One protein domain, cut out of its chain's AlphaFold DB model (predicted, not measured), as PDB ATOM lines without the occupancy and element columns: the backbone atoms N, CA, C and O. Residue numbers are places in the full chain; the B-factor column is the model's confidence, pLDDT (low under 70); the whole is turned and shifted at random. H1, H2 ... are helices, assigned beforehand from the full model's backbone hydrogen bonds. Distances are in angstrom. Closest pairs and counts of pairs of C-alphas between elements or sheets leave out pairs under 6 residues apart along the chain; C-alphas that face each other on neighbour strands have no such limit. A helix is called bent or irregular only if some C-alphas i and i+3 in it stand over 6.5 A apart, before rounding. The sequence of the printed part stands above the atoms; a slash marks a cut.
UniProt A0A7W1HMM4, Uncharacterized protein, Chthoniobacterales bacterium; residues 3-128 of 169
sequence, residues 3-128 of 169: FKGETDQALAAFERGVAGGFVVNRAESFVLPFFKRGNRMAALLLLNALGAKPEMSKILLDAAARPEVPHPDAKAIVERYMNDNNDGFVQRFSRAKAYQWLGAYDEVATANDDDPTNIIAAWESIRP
ATOM      1  N   PHE A   3      39.739 109.468  25.712       79.81
ATOM      2  CA  PHE A   3      38.330 109.609  25.309       79.81
ATOM      3  C   PHE A   3      37.441 108.410  25.673       79.81
ATOM      4  O   PHE A   3      36.241 108.441  25.434       79.81
ATOM      5  N   LYS A   4      38.018 107.365  26.280       82.88
ATOM      6  CA  LYS A   4      37.273 106.258  26.903       82.88
ATOM      7  C   LYS A   4      36.997 106.505  28.392       82.88
ATOM      8  O   LYS A   4      36.405 105.658  29.045       82.88
ATOM      9  N   GLY A   5      37.465 107.629  28.944       83.62
ATOM     10  CA  GLY A   5      37.384 107.927  30.376       83.62
ATOM     11  C   GLY A   5      38.530 107.340  31.209       83.62
ATOM     12  O   GLY A   5      38.666 107.698  32.377       83.62
ATOM     13  N   GLU A   6      39.417 106.532  30.617       91.38
ATOM     14  CA  GLU A   6      40.600 105.929  31.259       91.38
ATOM     15  C   GLU A   6      41.727 106.969  31.413       91.38
ATOM     16  O   GLU A   6      42.828 106.842  30.867       91.38
ATOM     17  N   THR A   7      41.424 108.071  32.098       92.06
ATOM     18  CA  THR A   7      42.233 109.295  32.055       92.06
ATOM     19  C   THR A   7      43.602 109.112  32.708       92.06
ATOM     20  O   THR A   7      44.587 109.616  32.178       92.06
ATOM     21  N   ASP A   8      43.699 108.359  33.805       94.88
ATOM     22  CA  ASP A   8      44.977 108.149  34.501       94.88
ATOM     23  C   ASP A   8      45.934 107.280  33.674       94.88
ATOM     24  O   ASP A   8      47.115 107.595  33.546       94.88
ATOM     25  N   GLN A   9      45.415 106.242  33.011       96.38
ATOM     26  CA  GLN A   9      46.204 105.439  32.073       96.38
ATOM     27  C   GLN A   9      46.650 106.266  30.863       96.38
ATOM     28  O   GLN A   9      47.771 106.104  30.380       96.38
ATOM     29  N   ALA A  10      45.784 107.161  30.377       94.00
ATOM     30  CA  ALA A  10      46.118 108.068  29.289       94.00
ATOM     31  C   ALA A  10      47.241 109.035  29.678       94.00
ATOM     32  O   ALA A  10      48.176 109.208  28.902       94.00
ATOM     33  N   LEU A  11      47.162 109.630  30.872       94.88
ATOM     34  CA  LEU A  11      48.191 110.524  31.401       94.88
ATOM     35  C   LEU A  11      49.517 109.792  31.590       94.88
ATOM     36  O   LEU A  11      50.527 110.256  31.080       94.88
ATOM     37  N   ALA A  12      49.507 108.603  32.194       95.88
ATOM     38  CA  ALA A  12      50.720 107.807  32.355       95.88
ATOM     39  C   ALA A  12      51.358 107.434  31.001       95.88
ATOM     40  O   ALA A  12      52.581 107.396  30.868       95.88
ATOM     41  N   ALA A  13      50.548 107.143  29.977       95.44
ATOM     42  CA  ALA A  13      51.049 106.900  28.625       95.44
ATOM     43  C   ALA A  13      51.635 108.167  27.987       95.44
ATOM     44  O   ALA A  13      52.694 108.099  27.365       95.44
ATOM     45  N   PHE A  14      50.973 109.309  28.173       95.31
ATOM     46  CA  PHE A  14      51.448 110.600  27.695       95.31
ATOM     47  C   PHE A  14      52.770 111.005  28.358       95.31
ATOM     48  O   PHE A  14      53.714 111.348  27.657       95.31
ATOM     49  N   GLU A  15      52.891 110.870  29.679       94.88
ATOM     50  CA  GLU A  15      54.117 111.166  30.432       94.88
ATOM     51  C   GLU A  15      55.305 110.315  29.968       94.88
ATOM     52  O   GLU A  15      56.402 110.841  29.782       94.88
ATOM     53  N   ARG A  16      55.093 109.018  29.688       95.94
ATOM     54  CA  ARG A  16      56.129 108.171  29.065       95.94
ATOM     55  C   ARG A  16      56.528 108.674  27.677       95.94
ATOM     56  O   ARG A  16      57.709 108.651  27.343       95.94
ATOM     57  N   GLY A  17      55.562 109.134  26.882       94.69
ATOM     58  CA  GLY A  17      55.817 109.748  25.578       94.69
ATOM     59  C   GLY A  17      56.659 111.020  25.695       94.69
ATOM     60  O   GLY A  17      57.666 111.149  25.002       94.69
ATOM     61  N   VAL A  18      56.302 111.910  26.625       94.88
ATOM     62  CA  VAL A  18      57.049 113.141  26.932       94.88
ATOM     63  C   VAL A  18      58.480 112.819  27.364       94.88
ATOM     64  O   VAL A  18      59.412 113.415  26.831       94.88
ATOM     65  N   ALA A  19      58.673 111.839  28.255       94.69
ATOM     66  CA  ALA A  19      60.003 111.391  28.677       94.69
ATOM     67  C   ALA A  19      60.847 110.838  27.511       94.69
ATOM     68  O   ALA A  19      62.069 110.945  27.529       94.69
ATOM     69  N   GLY A  20      60.197 110.283  26.483       94.81
ATOM     70  CA  GLY A  20      60.823 109.840  25.235       94.81
ATOM     71  C   GLY A  20      60.963 110.922  24.153       94.81
ATOM     72  O   GLY A  20      61.382 110.597  23.047       94.81
ATOM     73  N   GLY A  21      60.597 112.180  24.430       91.94
ATOM     74  CA  GLY A  21      60.706 113.306  23.490       91.94
ATOM     75  C   GLY A  21      59.456 113.595  22.645       91.94
ATOM     76  O   GLY A  21      59.445 114.552  21.870       91.94
ATOM     77  N   PHE A  22      58.368 112.837  22.805       90.69
ATOM     78  CA  PHE A  22      57.101 113.062  22.097       90.69
ATOM     79  C   PHE A  22      56.220 114.070  22.841       90.69
ATOM     80  O   PHE A  22      55.215 113.711  23.451       90.69
ATOM     81  N   VAL A  23      56.609 115.346  22.796       88.12
ATOM     82  CA  VAL A  23      55.955 116.393  23.599       88.12
ATOM     83  C   VAL A  23      54.701 116.964  22.941       88.12
ATOM     84  O   VAL A  23      53.718 117.189  23.630       88.12
ATOM     85  N   VAL A  24      54.711 117.221  21.629       86.81
ATOM     86  CA  VAL A  24      53.666 118.043  20.975       86.81
ATOM     87  C   VAL A  24      52.552 117.246  20.295       86.81
ATOM     88  O   VAL A  24      51.532 117.816  19.918       86.81
ATOM     89  N   ASN A  25      52.721 115.936  20.110       83.94
ATOM     90  CA  ASN A  25      51.742 115.126  19.388       83.94
ATOM     91  C   ASN A  25      50.481 114.915  20.239       83.94
ATOM     92  O   ASN A  25      50.549 114.251  21.273       83.94
ATOM     93  N   ARG A  26      49.340 115.463  19.798       82.12
ATOM     94  CA  ARG A  26      48.044 115.404  20.510       82.12
ATOM     95  C   ARG A  26      48.082 115.962  21.940       82.12
ATOM     96  O   ARG A  26      47.216 115.654  22.764       82.12
ATOM     97  N   ALA A  27      49.096 116.765  22.252       90.12
ATOM     98  CA  ALA A  27      49.332 117.309  23.582       90.12
ATOM     99  C   ALA A  27      48.206 118.231  24.060       90.12
ATOM    100  O   ALA A  27      47.902 118.276  25.250       90.12
ATOM    101  N   GLU A  28      47.529 118.919  23.146       89.44
ATOM    102  CA  GLU A  28      46.399 119.790  23.453       89.44
ATOM    103  C   GLU A  28      45.285 119.056  24.215       89.44
ATOM    104  O   GLU A  28      44.679 119.618  25.129       89.44
ATOM    105  N   SER A  29      45.092 117.764  23.929       88.88
ATOM    106  CA  SER A  29      44.093 116.923  24.597       88.88
ATOM    107  C   SER A  29      44.415 116.676  26.082       88.88
ATOM    108  O   SER A  29      43.523 116.353  26.866       88.88
ATOM    109  N   PHE A  30      45.676 116.849  26.495       92.62
ATOM    110  CA  PHE A  30      46.150 116.607  27.862       92.62
ATOM    111  C   PHE A  30      46.225 117.873  28.726       92.62
ATOM    112  O   PHE A  30      46.316 117.757  29.951       92.62
ATOM    113  N   VAL A  31      46.076 119.068  28.139       94.38
ATOM    114  CA  VAL A  31      46.074 120.345  28.881       94.38
ATOM    115  C   VAL A  31      44.990 120.342  29.965       94.38
ATOM    116  O   VAL A  31      45.272 120.584  31.141       94.38
ATOM    117  N   LEU A  32      43.747 120.017  29.594       92.00
ATOM    118  CA  LEU A  32      42.625 120.018  30.532       92.00
ATOM    119  C   LEU A  32      42.720 118.909  31.600       92.00
ATOM    120  O   LEU A  32      42.473 119.209  32.769       92.00
ATOM    121  N   PRO A  33      43.079 117.650  31.270       93.50
ATOM    122  CA  PRO A  33      43.346 116.615  32.268       93.50
ATOM    123  C   PRO A  33      44.363 116.999  33.347       93.50
ATOM    124  O   PRO A  33      44.109 116.698  34.516       93.50
ATOM    125  N   PHE A  34      45.471 117.661  32.990       95.56
ATOM    126  CA  PHE A  34      46.433 118.169  33.974       95.56
ATOM    127  C   PHE A  34      45.838 119.306  34.803       95.56
ATOM    128  O   PHE A  34      45.927 119.288  36.033       95.56
ATOM    129  N   PHE A  35      45.170 120.258  34.146       95.50
ATOM    130  CA  PHE A  35      44.556 121.398  34.818       95.50
ATOM    131  C   PHE A  35      43.500 120.976  35.854       95.50
ATOM    132  O   PHE A  35      43.572 121.393  37.007       95.50
ATOM    133  N   LYS A  36      42.570 120.081  35.483       91.94
ATOM    134  CA  LYS A  36      41.509 119.562  36.374       91.94
ATOM    135  C   LYS A  36      42.049 118.788  37.584       91.94
ATOM    136  O   LYS A  36      41.350 118.673  38.582       91.94
ATOM    137  N   ARG A  37      43.283 118.275  37.516       94.12
ATOM    138  CA  ARG A  37      43.983 117.600  38.627       94.12
ATOM    139  C   ARG A  37      44.795 118.560  39.503       94.12
ATOM    140  O   ARG A  37      45.589 118.115  40.323       94.12
ATOM    141  N   GLY A  38      44.645 119.870  39.310       95.75
ATOM    142  CA  GLY A  38      45.381 120.892  40.056       95.75
ATOM    143  C   GLY A  38      46.802 121.141  39.545       95.75
ATOM    144  O   GLY A  38      47.484 122.027  40.057       95.75
ATOM    145  N   ASN A  39      47.258 120.441  38.499       96.62
ATOM    146  CA  ASN A  39      48.588 120.648  37.933       96.62
ATOM    147  C   ASN A  39      48.578 121.784  36.898       96.62
ATOM    148  O   ASN A  39      48.767 121.584  35.694       96.62
ATOM    149  N   ARG A  40      48.335 123.012  37.377       96.25
ATOM    150  CA  ARG A  40      48.315 124.216  36.530       96.25
ATOM    151  C   ARG A  40      49.659 124.449  35.834       96.25
ATOM    152  O   ARG A  40      49.672 124.903  34.694       96.25
ATOM    153  N   MET A  41      50.771 124.115  36.492       96.62
ATOM    154  CA  MET A  41      52.112 124.257  35.924       96.62
ATOM    155  C   MET A  41      52.292 123.385  34.677       96.62
ATOM    156  O   MET A  41      52.692 123.903  33.640       96.62
ATOM    157  N   ALA A  42      51.937 122.097  34.738       95.69
ATOM    158  CA  ALA A  42      52.015 121.217  33.571       95.69
ATOM    159  C   ALA A  42      51.106 121.694  32.432       95.69
ATOM    160  O   ALA A  42      51.533 121.707  31.282       95.69
ATOM    161  N   ALA A  43      49.887 122.151  32.741       96.88
ATOM    162  CA  ALA A  43      48.980 122.693  31.729       96.88
ATOM    163  C   ALA A  43      49.573 123.923  31.009       96.88
ATOM    164  O   ALA A  43      49.506 124.006  29.784       96.88
ATOM    165  N   LEU A  44      50.198 124.845  31.751       96.75
ATOM    166  CA  LEU A  44      50.876 126.018  31.187       96.75
ATOM    167  C   LEU A  44      52.103 125.641  30.352       96.75
ATOM    168  O   LEU A  44      52.269 126.153  29.249       96.75
ATOM    169  N   LEU A  45      52.948 124.735  30.852       95.75
ATOM    170  CA  LEU A  45      54.123 124.260  30.116       95.75
ATOM    171  C   LEU A  45      53.725 123.557  28.817       95.75
ATOM    172  O   LEU A  45      54.395 123.722  27.800       95.75
ATOM    173  N   LEU A  46      52.615 122.819  28.831       96.12
ATOM    174  CA  LEU A  46      52.106 122.137  27.653       96.12
ATOM    175  C   LEU A  46      51.551 123.117  26.618       96.12
ATOM    176  O   LEU A  46      51.880 123.004  25.442       96.12
ATOM    177  N   LEU A  47      50.782 124.122  27.049       96.31
ATOM    178  CA  LEU A  47      50.337 125.215  26.179       96.31
ATOM    179  C   LEU A  47      51.528 125.964  25.567       96.31
ATOM    180  O   LEU A  47      51.543 126.206  24.363       96.31
ATOM    181  N   ASN A  48      52.566 126.239  26.357       95.56
ATOM    182  CA  ASN A  48      53.801 126.838  25.859       95.56
ATOM    183  C   ASN A  48      54.506 125.940  24.825       95.56
ATOM    184  O   ASN A  48      54.917 126.425  23.777       95.56
ATOM    185  N   ALA A  49      54.606 124.629  25.072       94.50
ATOM    186  CA  ALA A  49      55.196 123.678  24.123       94.50
ATOM    187  C   ALA A  49      54.392 123.561  22.815       94.50
ATOM    188  O   ALA A  49      54.963 123.313  21.754       94.50
ATOM    189  N   LEU A  50      53.075 123.772  22.879       93.62
ATOM    190  CA  LEU A  50      52.206 123.866  21.707       93.62
ATOM    191  C   LEU A  50      52.400 125.184  20.936       93.62
ATOM    192  O   LEU A  50      51.945 125.273  19.802       93.62
ATOM    193  N   GLY A  51      53.092 126.176  21.509       94.25
ATOM    194  CA  GLY A  51      53.347 127.492  20.915       94.25
ATOM    195  C   GLY A  51      52.398 128.598  21.391       94.25
ATOM    196  O   GLY A  51      52.412 129.693  20.836       94.25
ATOM    197  N   ALA A  52      51.555 128.338  22.395       95.44
ATOM    198  CA  ALA A  52      50.613 129.333  22.889       95.44
ATOM    199  C   ALA A  52      51.346 130.514  23.538       95.44
ATOM    200  O   ALA A  52      52.203 130.339  24.405       95.44
ATOM    201  N   LYS A  53      50.935 131.739  23.196       94.69
ATOM    202  CA  LYS A  53      51.391 132.950  23.894       94.69
ATOM    203  C   LYS A  53      50.919 132.940  25.361       94.69
ATOM    204  O   LYS A  53      49.862 132.361  25.649       94.69
ATOM    205  N   PRO A  54      51.642 133.581  26.298       94.56
ATOM    206  CA  PRO A  54      51.277 133.587  27.718       94.56
ATOM    207  C   PRO A  54      49.850 134.084  27.987       94.56
ATOM    208  O   PRO A  54      49.113 133.475  28.764       94.56
ATOM    209  N   GLU A  55      49.422 135.144  27.303       95.06
ATOM    210  CA  GLU A  55      48.080 135.711  27.434       95.06
ATOM    211  C   GLU A  55      47.011 134.737  26.937       95.06
ATOM    212  O   GLU A  55      46.006 134.532  27.617       95.06
ATOM    213  N   MET A  56      47.250 134.084  25.795       95.44
ATOM    214  CA  MET A  56      46.343 133.065  25.261       95.44
ATOM    215  C   MET A  56      46.239 131.870  26.213       95.44
ATOM    216  O   MET A  56      45.143 131.396  26.502       95.44
ATOM    217  N   SER A  57      47.369 131.431  26.775       96.88
ATOM    218  CA  SER A  57      47.400 130.345  27.760       96.88
ATOM    219  C   SER A  57      46.575 130.682  28.999       96.88
ATOM    220  O   SER A  57      45.786 129.863  29.467       96.88
ATOM    221  N   LYS A  58      46.715 131.910  29.516       95.88
ATOM    222  CA  LYS A  58      45.924 132.395  30.648       95.88
ATOM    223  C   LYS A  58      44.430 132.393  30.322       95.88
ATOM    224  O   LYS A  58      43.658 131.829  31.088       95.88
ATOM    225  N   ILE A  59      44.043 132.961  29.181       96.69
ATOM    226  CA  ILE A  59      42.644 133.031  28.741       96.69
ATOM    227  C   ILE A  59      42.027 131.627  28.636       96.69
ATOM    228  O   ILE A  59      40.940 131.392  29.163       96.69
ATOM    229  N   LEU A  60      42.729 130.679  28.008       95.94
ATOM    230  CA  LEU A  60      42.260 129.299  27.860       95.94
ATOM    231  C   LEU A  60      42.075 128.599  29.212       95.94
ATOM    232  O   LEU A  60      41.063 127.930  29.419       95.94
ATOM    233  N   LEU A  61      43.015 128.761  30.149       95.94
ATOM    234  CA  LEU A  61      42.898 128.151  31.479       95.94
ATOM    235  C   LEU A  61      41.842 128.832  32.358       95.94
ATOM    236  O   LEU A  61      41.184 128.158  33.148       95.94
ATOM    237  N   ASP A  62      41.641 130.142  32.219       95.00
ATOM    238  CA  ASP A  62      40.588 130.867  32.934       95.00
ATOM    239  C   ASP A  62      39.192 130.481  32.408       95.00
ATOM    240  O   ASP A  62      38.240 130.397  33.190       95.00
ATOM    241  N   ALA A  63      39.071 130.182  31.109       94.38
ATOM    242  CA  ALA A  63      37.867 129.601  30.513       94.38
ATOM    243  C   ALA A  63      37.651 128.144  30.960       94.38
ATOM    244  O   ALA A  63      36.534 127.761  31.298       94.38
ATOM    245  N   ALA A  64      38.718 127.342  31.040       92.81
ATOM    246  CA  ALA A  64      38.657 125.971  31.548       92.81
ATOM    247  C   ALA A  64      38.247 125.890  33.028       92.81
ATOM    248  O   ALA A  64      37.671 124.888  33.449       92.81
ATOM    249  N   ALA A  65      38.542 126.929  33.814       93.56
ATOM    250  CA  ALA A  65      38.124 127.040  35.210       93.56
ATOM    251  C   ALA A  65      36.629 127.369  35.374       93.56
ATOM    252  O   ALA A  65      36.078 127.112  36.441       93.56
ATOM    253  N   ARG A  66      35.992 127.947  34.345       92.69
ATOM    254  CA  ARG A  66      34.575 128.363  34.326       92.69
ATOM    255  C   ARG A  66      33.905 127.948  33.006       92.69
ATOM    256  O   ARG A  66      33.514 128.806  32.209       92.69
ATOM    257  N   PRO A  67      33.820 126.636  32.720       89.75
ATOM    258  CA  PRO A  67      33.357 126.119  31.430       89.75
ATOM    259  C   PRO A  67      31.881 126.411  31.120       89.75
ATOM    260  O   PRO A  67      31.442 126.264  29.979       89.75
ATOM    261  N   GLU A  68      31.100 126.818  32.113       89.81
ATOM    262  CA  GLU A  68      29.714 127.260  31.987       89.81
ATOM    263  C   GLU A  68      29.580 128.712  31.516       89.81
ATOM    264  O   GLU A  68      28.534 129.075  30.985       89.81
ATOM    265  N   VAL A  69      30.633 129.528  31.650       92.00
ATOM    266  CA  VAL A  69      30.625 130.946  31.269       92.00
ATOM    267  C   VAL A  69      31.310 131.107  29.906       92.00
ATOM    268  O   VAL A  69      32.508 130.825  29.784       92.00
ATOM    269  N   PRO A  70      30.588 131.489  28.838       92.06
ATOM    270  CA  PRO A  70      31.209 131.825  27.560       92.06
ATOM    271  C   PRO A  70      32.057 133.091  27.686       92.06
ATOM    272  O   PRO A  70      31.733 133.998  28.453       92.06
ATOM    273  N   HIS A  71      33.134 133.170  26.914       94.25
ATOM    274  CA  HIS A  71      33.933 134.381  26.823       94.25
ATOM    275  C   HIS A  71      33.290 135.332  25.796       94.25
ATOM    276  O   HIS A  71      33.234 134.973  24.620       94.25
ATOM    277  N   PRO A  72      32.843 136.543  26.181       90.88
ATOM    278  CA  PRO A  72      32.115 137.437  25.273       90.88
ATOM    279  C   PRO A  72      32.958 137.857  24.057       90.88
ATOM    280  O   PRO A  72      32.461 137.872  22.937       90.88
ATOM    281  N   ASP A  73      34.258 138.092  24.254       94.81
ATOM    282  CA  ASP A  73      35.177 138.519  23.184       94.81
ATOM    283  C   ASP A  73      35.930 137.364  22.500       94.81
ATOM    284  O   ASP A  73      37.011 137.565  21.940       94.81
ATOM    285  N   ALA A  74      35.408 136.135  22.568       93.94
ATOM    286  CA  ALA A  74      36.088 134.940  22.063       93.94
ATOM    287  C   ALA A  74      36.574 135.091  20.613       93.94
ATOM    288  O   ALA A  74      37.714 134.745  20.303       93.94
ATOM    289  N   LYS A  75      35.735 135.667  19.740       93.50
ATOM    290  CA  LYS A  75      36.084 135.931  18.342       93.50
ATOM    291  C   LYS A  75      37.323 136.813  18.210       93.50
ATOM    292  O   LYS A  75      38.313 136.393  17.614       93.50
ATOM    293  N   ALA A  76      37.293 137.980  18.850       95.31
ATOM    294  CA  ALA A  76      38.382 138.947  18.802       95.31
ATOM    295  C   ALA A  76      39.683 138.400  19.418       95.31
ATOM    296  O   ALA A  76      40.778 138.735  18.967       95.31
ATOM    297  N   ILE A  77      39.583 137.549  20.445       95.56
ATOM    298  CA  ILE A  77      40.733 136.876  21.062       95.56
ATOM    299  C   ILE A  77      41.394 135.920  20.071       95.56
ATOM    300  O   ILE A  77      42.603 136.009  19.858       95.56
ATOM    301  N   VAL A  78      40.621 135.021  19.460       93.56
ATOM    302  CA  VAL A  78      41.172 134.039  18.516       93.56
ATOM    303  C   VAL A  78      41.741 134.743  17.288       93.56
ATOM    304  O   VAL A  78      42.858 134.443  16.891       93.56
ATOM    305  N   GLU A  79      41.062 135.750  16.743       91.69
ATOM    306  CA  GLU A  79      41.594 136.549  15.630       91.69
ATOM    307  C   GLU A  79      42.901 137.271  16.001       91.69
ATOM    308  O   GLU A  79      43.807 137.381  15.180       91.69
ATOM    309  N   ARG A  80      43.057 137.723  17.249       93.31
ATOM    310  CA  ARG A  80      44.291 138.378  17.707       93.31
ATOM    311  C   ARG A  80      45.464 137.412  17.854       93.31
ATOM    312  O   ARG A  80      46.602 137.792  17.580       93.31
ATOM    313  N   TYR A  81      45.212 136.207  18.355       92.81
ATOM    314  CA  TYR A  81      46.272 135.269  18.735       92.81
ATOM    315  C   TYR A  81      46.490 134.128  17.737       92.81
ATOM    316  O   TYR A  81      47.496 133.437  17.854       92.81
ATOM    317  N   MET A  82      45.581 133.930  16.779       91.44
ATOM    318  CA  MET A  82      45.536 132.768  15.881       91.44
ATOM    319  C   MET A  82      45.184 133.147  14.426       91.44
ATOM    320  O   MET A  82      44.609 132.342  13.692       91.44
ATOM    321  N   ASN A  83      45.489 134.373  13.979       86.81
ATOM    322  CA  ASN A  83      45.227 134.801  12.594       86.81
ATOM    323  C   ASN A  83      46.178 134.188  11.555       86.81
ATOM    324  O   ASN A  83      45.787 134.058  10.399       86.81
ATOM    325  N   ASP A  84      47.387 133.790  11.941       85.88
ATOM    326  CA  ASP A  84      48.368 133.208  11.026       85.88
ATOM    327  C   ASP A  84      48.218 131.678  10.938       85.88
ATOM    328  O   ASP A  84      48.414 130.965  11.917       85.88
ATOM    329  N   ASN A  85      47.885 131.158   9.751       79.38
ATOM    330  CA  ASN A  85      47.789 129.711   9.492       79.38
ATOM    331  C   ASN A  85      49.147 128.989   9.577       79.38
ATOM    332  O   ASN A  85      49.187 127.768   9.745       79.38
ATOM    333  N   ASN A  86      50.255 129.720   9.440       80.62
ATOM    334  CA  ASN A  86      51.602 129.163   9.557       80.62
ATOM    335  C   ASN A  86      52.096 129.128  11.008       80.62
ATOM    336  O   ASN A  86      53.157 128.565  11.280       80.62
ATOM    337  N   ASP A  87      51.342 129.710  11.944       86.62
ATOM    338  CA  ASP A  87      51.687 129.681  13.353       86.62
ATOM    339  C   ASP A  87      51.571 128.247  13.902       86.62
ATOM    340  O   ASP A  87      50.565 127.544  13.744       86.62
ATOM    341  N   GLY A  88      52.640 127.795  14.561       85.38
ATOM    342  CA  GLY A  88      52.737 126.429  15.063       85.38
ATOM    343  C   GLY A  88      51.712 126.092  16.152       85.38
ATOM    344  O   GLY A  88      51.423 124.911  16.348       85.38
ATOM    345  N   PHE A  89      51.164 127.081  16.857       89.81
ATOM    346  CA  PHE A  89      50.059 126.878  17.786       89.81
ATOM    347  C   PHE A  89      48.745 126.678  17.045       89.81
ATOM    348  O   PHE A  89      47.994 125.773  17.399       89.81
ATOM    349  N   VAL A  90      48.488 127.430  15.973       86.88
ATOM    350  CA  VAL A  90      47.285 127.243  15.143       86.88
ATOM    351  C   VAL A  90      47.243 125.837  14.550       86.88
ATOM    352  O   VAL A  90      46.219 125.165  14.653       86.88
ATOM    353  N   GLN A  91      48.374 125.338  14.052       84.25
ATOM    354  CA  GLN A  91      48.473 123.980  13.502       84.25
ATOM    355  C   GLN A  91      48.266 122.862  14.538       84.25
ATOM    356  O   GLN A  91      47.926 121.741  14.167       84.25
ATOM    357  N   ARG A  92      48.486 123.132  15.832       86.88
ATOM    358  CA  ARG A  92      48.415 122.119  16.904       86.88
ATOM    359  C   ARG A  92      47.172 122.233  17.783       86.88
ATOM    360  O   ARG A  92      46.721 121.230  18.326       86.88
ATOM    361  N   PHE A  93      46.636 123.439  17.950       87.94
ATOM    362  CA  PHE A  93      45.525 123.732  18.851       87.94
ATOM    363  C   PHE A  93      44.252 124.178  18.129       87.94
ATOM    364  O   PHE A  93      43.235 124.175  18.794       87.94
ATOM    365  N   SER A  94      44.288 124.497  16.826       87.38
ATOM    366  CA  SER A  94      43.181 124.967  15.962       87.38
ATOM    367  C   SER A  94      42.300 126.110  16.509       87.38
ATOM    368  O   SER A  94      42.019 126.248  17.701       87.38
ATOM    369  N   ARG A  95      41.808 126.983  15.627       89.56
ATOM    370  CA  ARG A  95      40.874 128.057  16.010       89.56
ATOM    371  C   ARG A  95      39.558 127.474  16.467       89.56
ATOM    372  O   ARG A  95      39.008 127.919  17.466       89.56
ATOM    373  N   ALA A  96      39.074 126.455  15.765       87.31
ATOM    374  CA  ALA A  96      37.811 125.813  16.083       87.31
ATOM    375  C   ALA A  96      37.805 125.250  17.525       87.31
ATOM    376  O   ALA A  96      36.826 125.409  18.257       87.31
ATOM    377  N   LYS A  97      38.923 124.684  17.999       88.69
ATOM    378  CA  LYS A  97      39.047 124.225  19.389       88.69
ATOM    379  C   LYS A  97      39.223 125.387  20.364       88.69
ATOM    380  O   LYS A  97      38.606 125.365  21.427       88.69
ATOM    381  N   ALA A  98      39.957 126.440  20.005       91.56
ATOM    382  CA  ALA A  98      39.981 127.661  20.810       91.56
ATOM    383  C   ALA A  98      38.572 128.268  20.981       91.56
ATOM    384  O   ALA A  98      38.168 128.562  22.104       91.56
ATOM    385  N   TYR A  99      37.774 128.364  19.915       92.50
ATOM    386  CA  TYR A  99      36.375 128.796  19.981       92.50
ATOM    387  C   TYR A  99      35.533 127.893  20.879       92.50
ATOM    388  O   TYR A  99      34.790 128.395  21.725       92.50
ATOM    389  N   GLN A 100      35.702 126.573  20.777       89.56
ATOM    390  CA  GLN A 100      35.032 125.621  21.662       89.56
ATOM    391  C   GLN A 100      35.402 125.855  23.135       89.56
ATOM    392  O   GLN A 100      34.516 125.908  23.988       89.56
ATOM    393  N   TRP A 101      36.689 126.029  23.449       92.19
ATOM    394  CA  TRP A 101      37.174 126.309  24.807       92.19
ATOM    395  C   TRP A 101      36.612 127.627  25.351       92.19
ATOM    396  O   TRP A 101      36.248 127.719  26.527       92.19
ATOM    397  N   LEU A 102      36.459 128.629  24.488       94.44
ATOM    398  CA  LEU A 102      35.921 129.942  24.839       94.44
ATOM    399  C   LEU A 102      34.387 130.016  24.800       94.44
ATOM    400  O   LEU A 102      33.823 130.997  25.272       94.44
ATOM    401  N   GLY A 103      33.699 128.977  24.323       92.12
ATOM    402  CA  GLY A 103      32.236 128.918  24.278       92.12
ATOM    403  C   GLY A 103      31.598 129.638  23.084       92.12
ATOM    404  O   GLY A 103      30.385 129.814  23.074       92.12
ATOM    405  N   ALA A 104      32.384 130.027  22.078       92.62
ATOM    406  CA  ALA A 104      31.900 130.618  20.828       92.62
ATOM    407  C   ALA A 104      31.495 129.519  19.840       92.62
ATOM    408  O   ALA A 104      32.211 129.205  18.895       92.62
ATOM    409  N   TYR A 105      30.387 128.836  20.123       90.38
ATOM    410  CA  TYR A 105      30.017 127.631  19.381       90.38
ATOM    411  C   TYR A 105      29.680 127.891  17.914       90.38
ATOM    412  O   TYR A 105      30.019 127.061  17.075       90.38
ATOM    413  N   ASP A 106      29.060 129.022  17.588       89.56
ATOM    414  CA  ASP A 106      28.699 129.342  16.204       89.56
ATOM    415  C   ASP A 106      29.949 129.501  15.313       89.56
ATOM    416  O   ASP A 106      29.962 129.085  14.153       89.56
ATOM    417  N   GLU A 107      31.040 129.988  15.895       89.69
ATOM    418  CA  GLU A 107      32.353 130.172  15.294       89.69
ATOM    419  C   GLU A 107      33.071 128.835  15.097       89.69
ATOM    420  O   GLU A 107      33.813 128.684  14.132       89.69
ATOM    421  N   VAL A 108      32.797 127.821  15.928       86.88
ATOM    422  CA  VAL A 108      33.313 126.456  15.706       86.88
ATOM    423  C   VAL A 108      32.837 125.909  14.359       86.88
ATOM    424  O   VAL A 108      33.618 125.295  13.640       86.88
ATOM    425  N   ALA A 109      31.574 126.154  13.996       79.31
ATOM    426  CA  ALA A 109      30.986 125.651  12.753       79.31
ATOM    427  C   ALA A 109      31.466 126.401  11.496       79.31
ATOM    428  O   ALA A 109      31.279 125.903  10.387       79.31
ATOM    429  N   THR A 110      32.036 127.598  11.659       81.50
ATOM    430  CA  THR A 110      32.487 128.462  10.552       81.50
ATOM    431  C   THR A 110      34.006 128.596  10.466       81.50
ATOM    432  O   THR A 110      34.514 129.113   9.471       81.50
ATOM    433  N   ALA A 111      34.740 128.123  11.475       76.88
ATOM    434  CA  ALA A 111      36.192 128.087  11.470       76.88
ATOM    435  C   ALA A 111      36.694 127.211  10.312       76.88
ATOM    436  O   ALA A 111      36.497 125.998  10.290       76.88
ATOM    437  N   ASN A 112      37.344 127.853   9.342       63.41
ATOM    438  CA  ASN A 112      37.855 127.233   8.122       63.41
ATOM    439  C   ASN A 112      39.262 126.645   8.331       63.41
ATOM    440  O   ASN A 112      40.186 126.927   7.568       63.41
ATOM    441  N   ASP A 113      39.431 125.889   9.412       65.81
ATOM    442  CA  ASP A 113      40.658 125.152   9.693       65.81
ATOM    443  C   ASP A 113      40.449 123.695   9.257       65.81
ATOM    444  O   ASP A 113      39.343 123.175   9.405       65.81
ATOM    445  N   ASP A 114      41.495 123.012   8.784       53.38
ATOM    446  CA  ASP A 114      41.467 121.633   8.249       53.38
ATOM    447  C   ASP A 114      41.059 120.527   9.260       53.38
ATOM    448  O   ASP A 114      41.327 119.344   9.051       53.38
ATOM    449  N   ASP A 115      40.413 120.865  10.379       56.94
ATOM    450  CA  ASP A 115      40.268 119.958  11.516       56.94
ATOM    451  C   ASP A 115      38.911 119.910  12.260       56.94
ATOM    452  O   ASP A 115      38.863 119.704  13.481       56.94
ATOM    453  N   PRO A 116      37.755 120.020  11.586       51.91
ATOM    454  CA  PRO A 116      36.483 119.715  12.239       51.91
ATOM    455  C   PRO A 116      36.395 118.218  12.628       51.91
ATOM    456  O   PRO A 116      35.671 117.855  13.560       51.91
ATOM    457  N   THR A 117      37.225 117.352  12.022       58.53
ATOM    458  CA  THR A 117      37.384 115.941  12.410       58.53
ATOM    459  C   THR A 117      37.893 115.786  13.840       58.53
ATOM    460  O   THR A 117      37.326 114.976  14.573       58.53
ATOM    461  N   ASN A 118      38.897 116.545  14.300       59.66
ATOM    462  CA  ASN A 118      39.360 116.393  15.681       59.66
ATOM    463  C   ASN A 118      38.358 116.926  16.700       59.66
ATOM    464  O   ASN A 118      38.281 116.363  17.782       59.66
ATOM    465  N   ILE A 119      37.543 117.933  16.389       62.81
ATOM    466  CA  ILE A 119      36.523 118.417  17.340       62.81
ATOM    467  C   ILE A 119      35.401 117.392  17.521       62.81
ATOM    468  O   ILE A 119      34.930 117.172  18.640       62.81
ATOM    469  N   ILE A 120      35.012 116.715  16.441       61.12
ATOM    470  CA  ILE A 120      33.988 115.664  16.478       61.12
ATOM    471  C   ILE A 120      34.542 114.347  17.034       61.12
ATOM    472  O   ILE A 120      33.862 113.678  17.812       61.12
ATOM    473  N   ALA A 121      35.772 113.972  16.677       58.75
ATOM    474  CA  ALA A 121      36.384 112.716  17.107       58.75
ATOM    475  C   ALA A 121      36.930 112.778  18.539       58.75
ATOM    476  O   ALA A 121      36.863 111.779  19.256       58.75
ATOM    477  N   ALA A 122      37.451 113.930  18.979       60.44
ATOM    478  CA  ALA A 122      38.116 114.036  20.275       60.44
ATOM    479  C   ALA A 122      37.148 114.099  21.451       60.44
ATOM    480  O   ALA A 122      37.607 114.000  22.576       60.44
ATOM    481  N   TRP A 123      35.834 114.260  21.251       69.56
ATOM    482  CA  TRP A 123      34.877 114.250  22.363       69.56
ATOM    483  C   TRP A 123      35.390 115.049  23.584       69.56
ATOM    484  O   TRP A 123      35.338 114.579  24.727       69.56
ATOM    485  N   GLU A 124      35.881 116.271  23.372       72.25
ATOM    486  CA  GLU A 124      36.498 117.014  24.469       72.25
ATOM    487  C   GLU A 124      35.498 117.313  25.594       72.25
ATOM    488  O   GLU A 124      34.306 117.560  25.375       72.25
ATOM    489  N   SER A 125      35.988 117.252  26.835       73.25
ATOM    490  CA  SER A 125      35.164 117.403  28.041       73.25
ATOM    491  C   SER A 125      35.114 118.834  28.573       73.25
ATOM    492  O   SER A 125      34.544 119.051  29.643       73.25
ATOM    493  N   ILE A 126      35.738 119.803  27.888       82.19
ATOM    494  CA  ILE A 126      35.839 121.165  28.420       82.19
ATOM    495  C   ILE A 126      34.478 121.828  28.538       82.19
ATOM    496  O   ILE A 126      34.155 122.345  29.598       82.19
ATOM    497  N   ARG A 127      33.655 121.743  27.493       85.88
ATOM    498  CA  ARG A 127      32.290 122.251  27.510       85.88
ATOM    499  C   ARG A 127      31.329 121.185  26.997       85.88
ATOM    500  O   ARG A 127      31.073 121.106  25.793       85.88
ATOM    501  N   PRO A 128      30.790 120.340  27.893       80.62
ATOM    502  CA  PRO A 128      29.851 119.287  27.516       80.62
ATOM    503  C   PRO A 128      28.642 119.819  26.731       80.62
ATOM    504  O   PRO A 128      28.176 119.152  25.810       80.62
TER     505      PRO A 128
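Overview. This is residues 3 to 128 of the 169 residues of an uncharacterized protein of Chthoniobacterales bacterium (UniProt A0A7W1HMM4). The longest helix, H1, lies at one end of a compact body of short helices and packs on it through H2. H2 and H3 make a helical hairpin, H4 packs on H3 at a steep tilt and reaches H7, and H5 and H8 pack on H7 toward the end far from H1. The printed part has 126 residues with nine named helices, H1 to H9 in order along the chain, and no named strand; the class is all helix, and the helix packing is mostly crossed. The whole is compact, with a radius of gyration of the C-alphas of 13.7 A and a rounded outline spanning 36 by 31 by 27 A.

Arrangement. H1, residues 7 to 19, only just touches H2, residues 28 to 36, with residues 7 to 11 alone and 3 pairs of C-alphas within 8 A; the closest C-alphas, of Leu 11 and Phe 30, are 7.3 A apart. H2 and H3, residues 40 to 49, form a hairpin at a shallow tilt of 15 degrees, opposite ways, closest at the C-alphas of Val 31 and Ala 43, 4.7 A apart. H3 touches H4, residues 54 to 64, at a steep tilt of 50 degrees, closest at the C-alphas of Leu 47 and Ser 57, 6.1 A apart. The hub is H7, residues 95 to 102, touching four helices. H7 touches H4 closest at the C-alphas of Ala 63 and Leu 102, 6.0 A apart. It touches H5, residues 74 to 81, closest at the C-alphas of Ala 74 and Leu 102, 5.7 A apart. It touches H8, residues 105 to 108, closest at the C-alphas of Ala 96 and Val 108, 4.6 A apart. H7 only just touches H9, residues 116 to 121, with 3 pairs of C-alphas within 8 A, the closest those of Lys 97 and Ile 119, 6.7 A apart. H6, residues 90 to 93, touches no helix and meets H7 only through their link. H1 and H7 are apart. Every O i to N i+4 pair is within hydrogen-bond range in H1, H3, H4, H5, H7 and H9; H2 has 3 of 5, and H6 and H8 are too short for such a pair.

Along the chain. H1 begins at C-alpha 7 (42.233, 109.295, 32.055) and is 18.2 A long. H2 is 13.8 A long and irregular, but only just: C-alphas 29 and 32 are 6.9 A apart. H3 is 14.2 A long and H4 15.2 A. H9 ends at C-alpha 121 (36.384, 112.716, 17.107).

Size, cuts and confidence. The two C-alphas farthest apart, of Gly 20 and Pro 72, are 39.8 A apart. The printed part has no cut, and no link is long. Mean pLDDT of the printed part is 88.2; residues 112 to 123 are under 70.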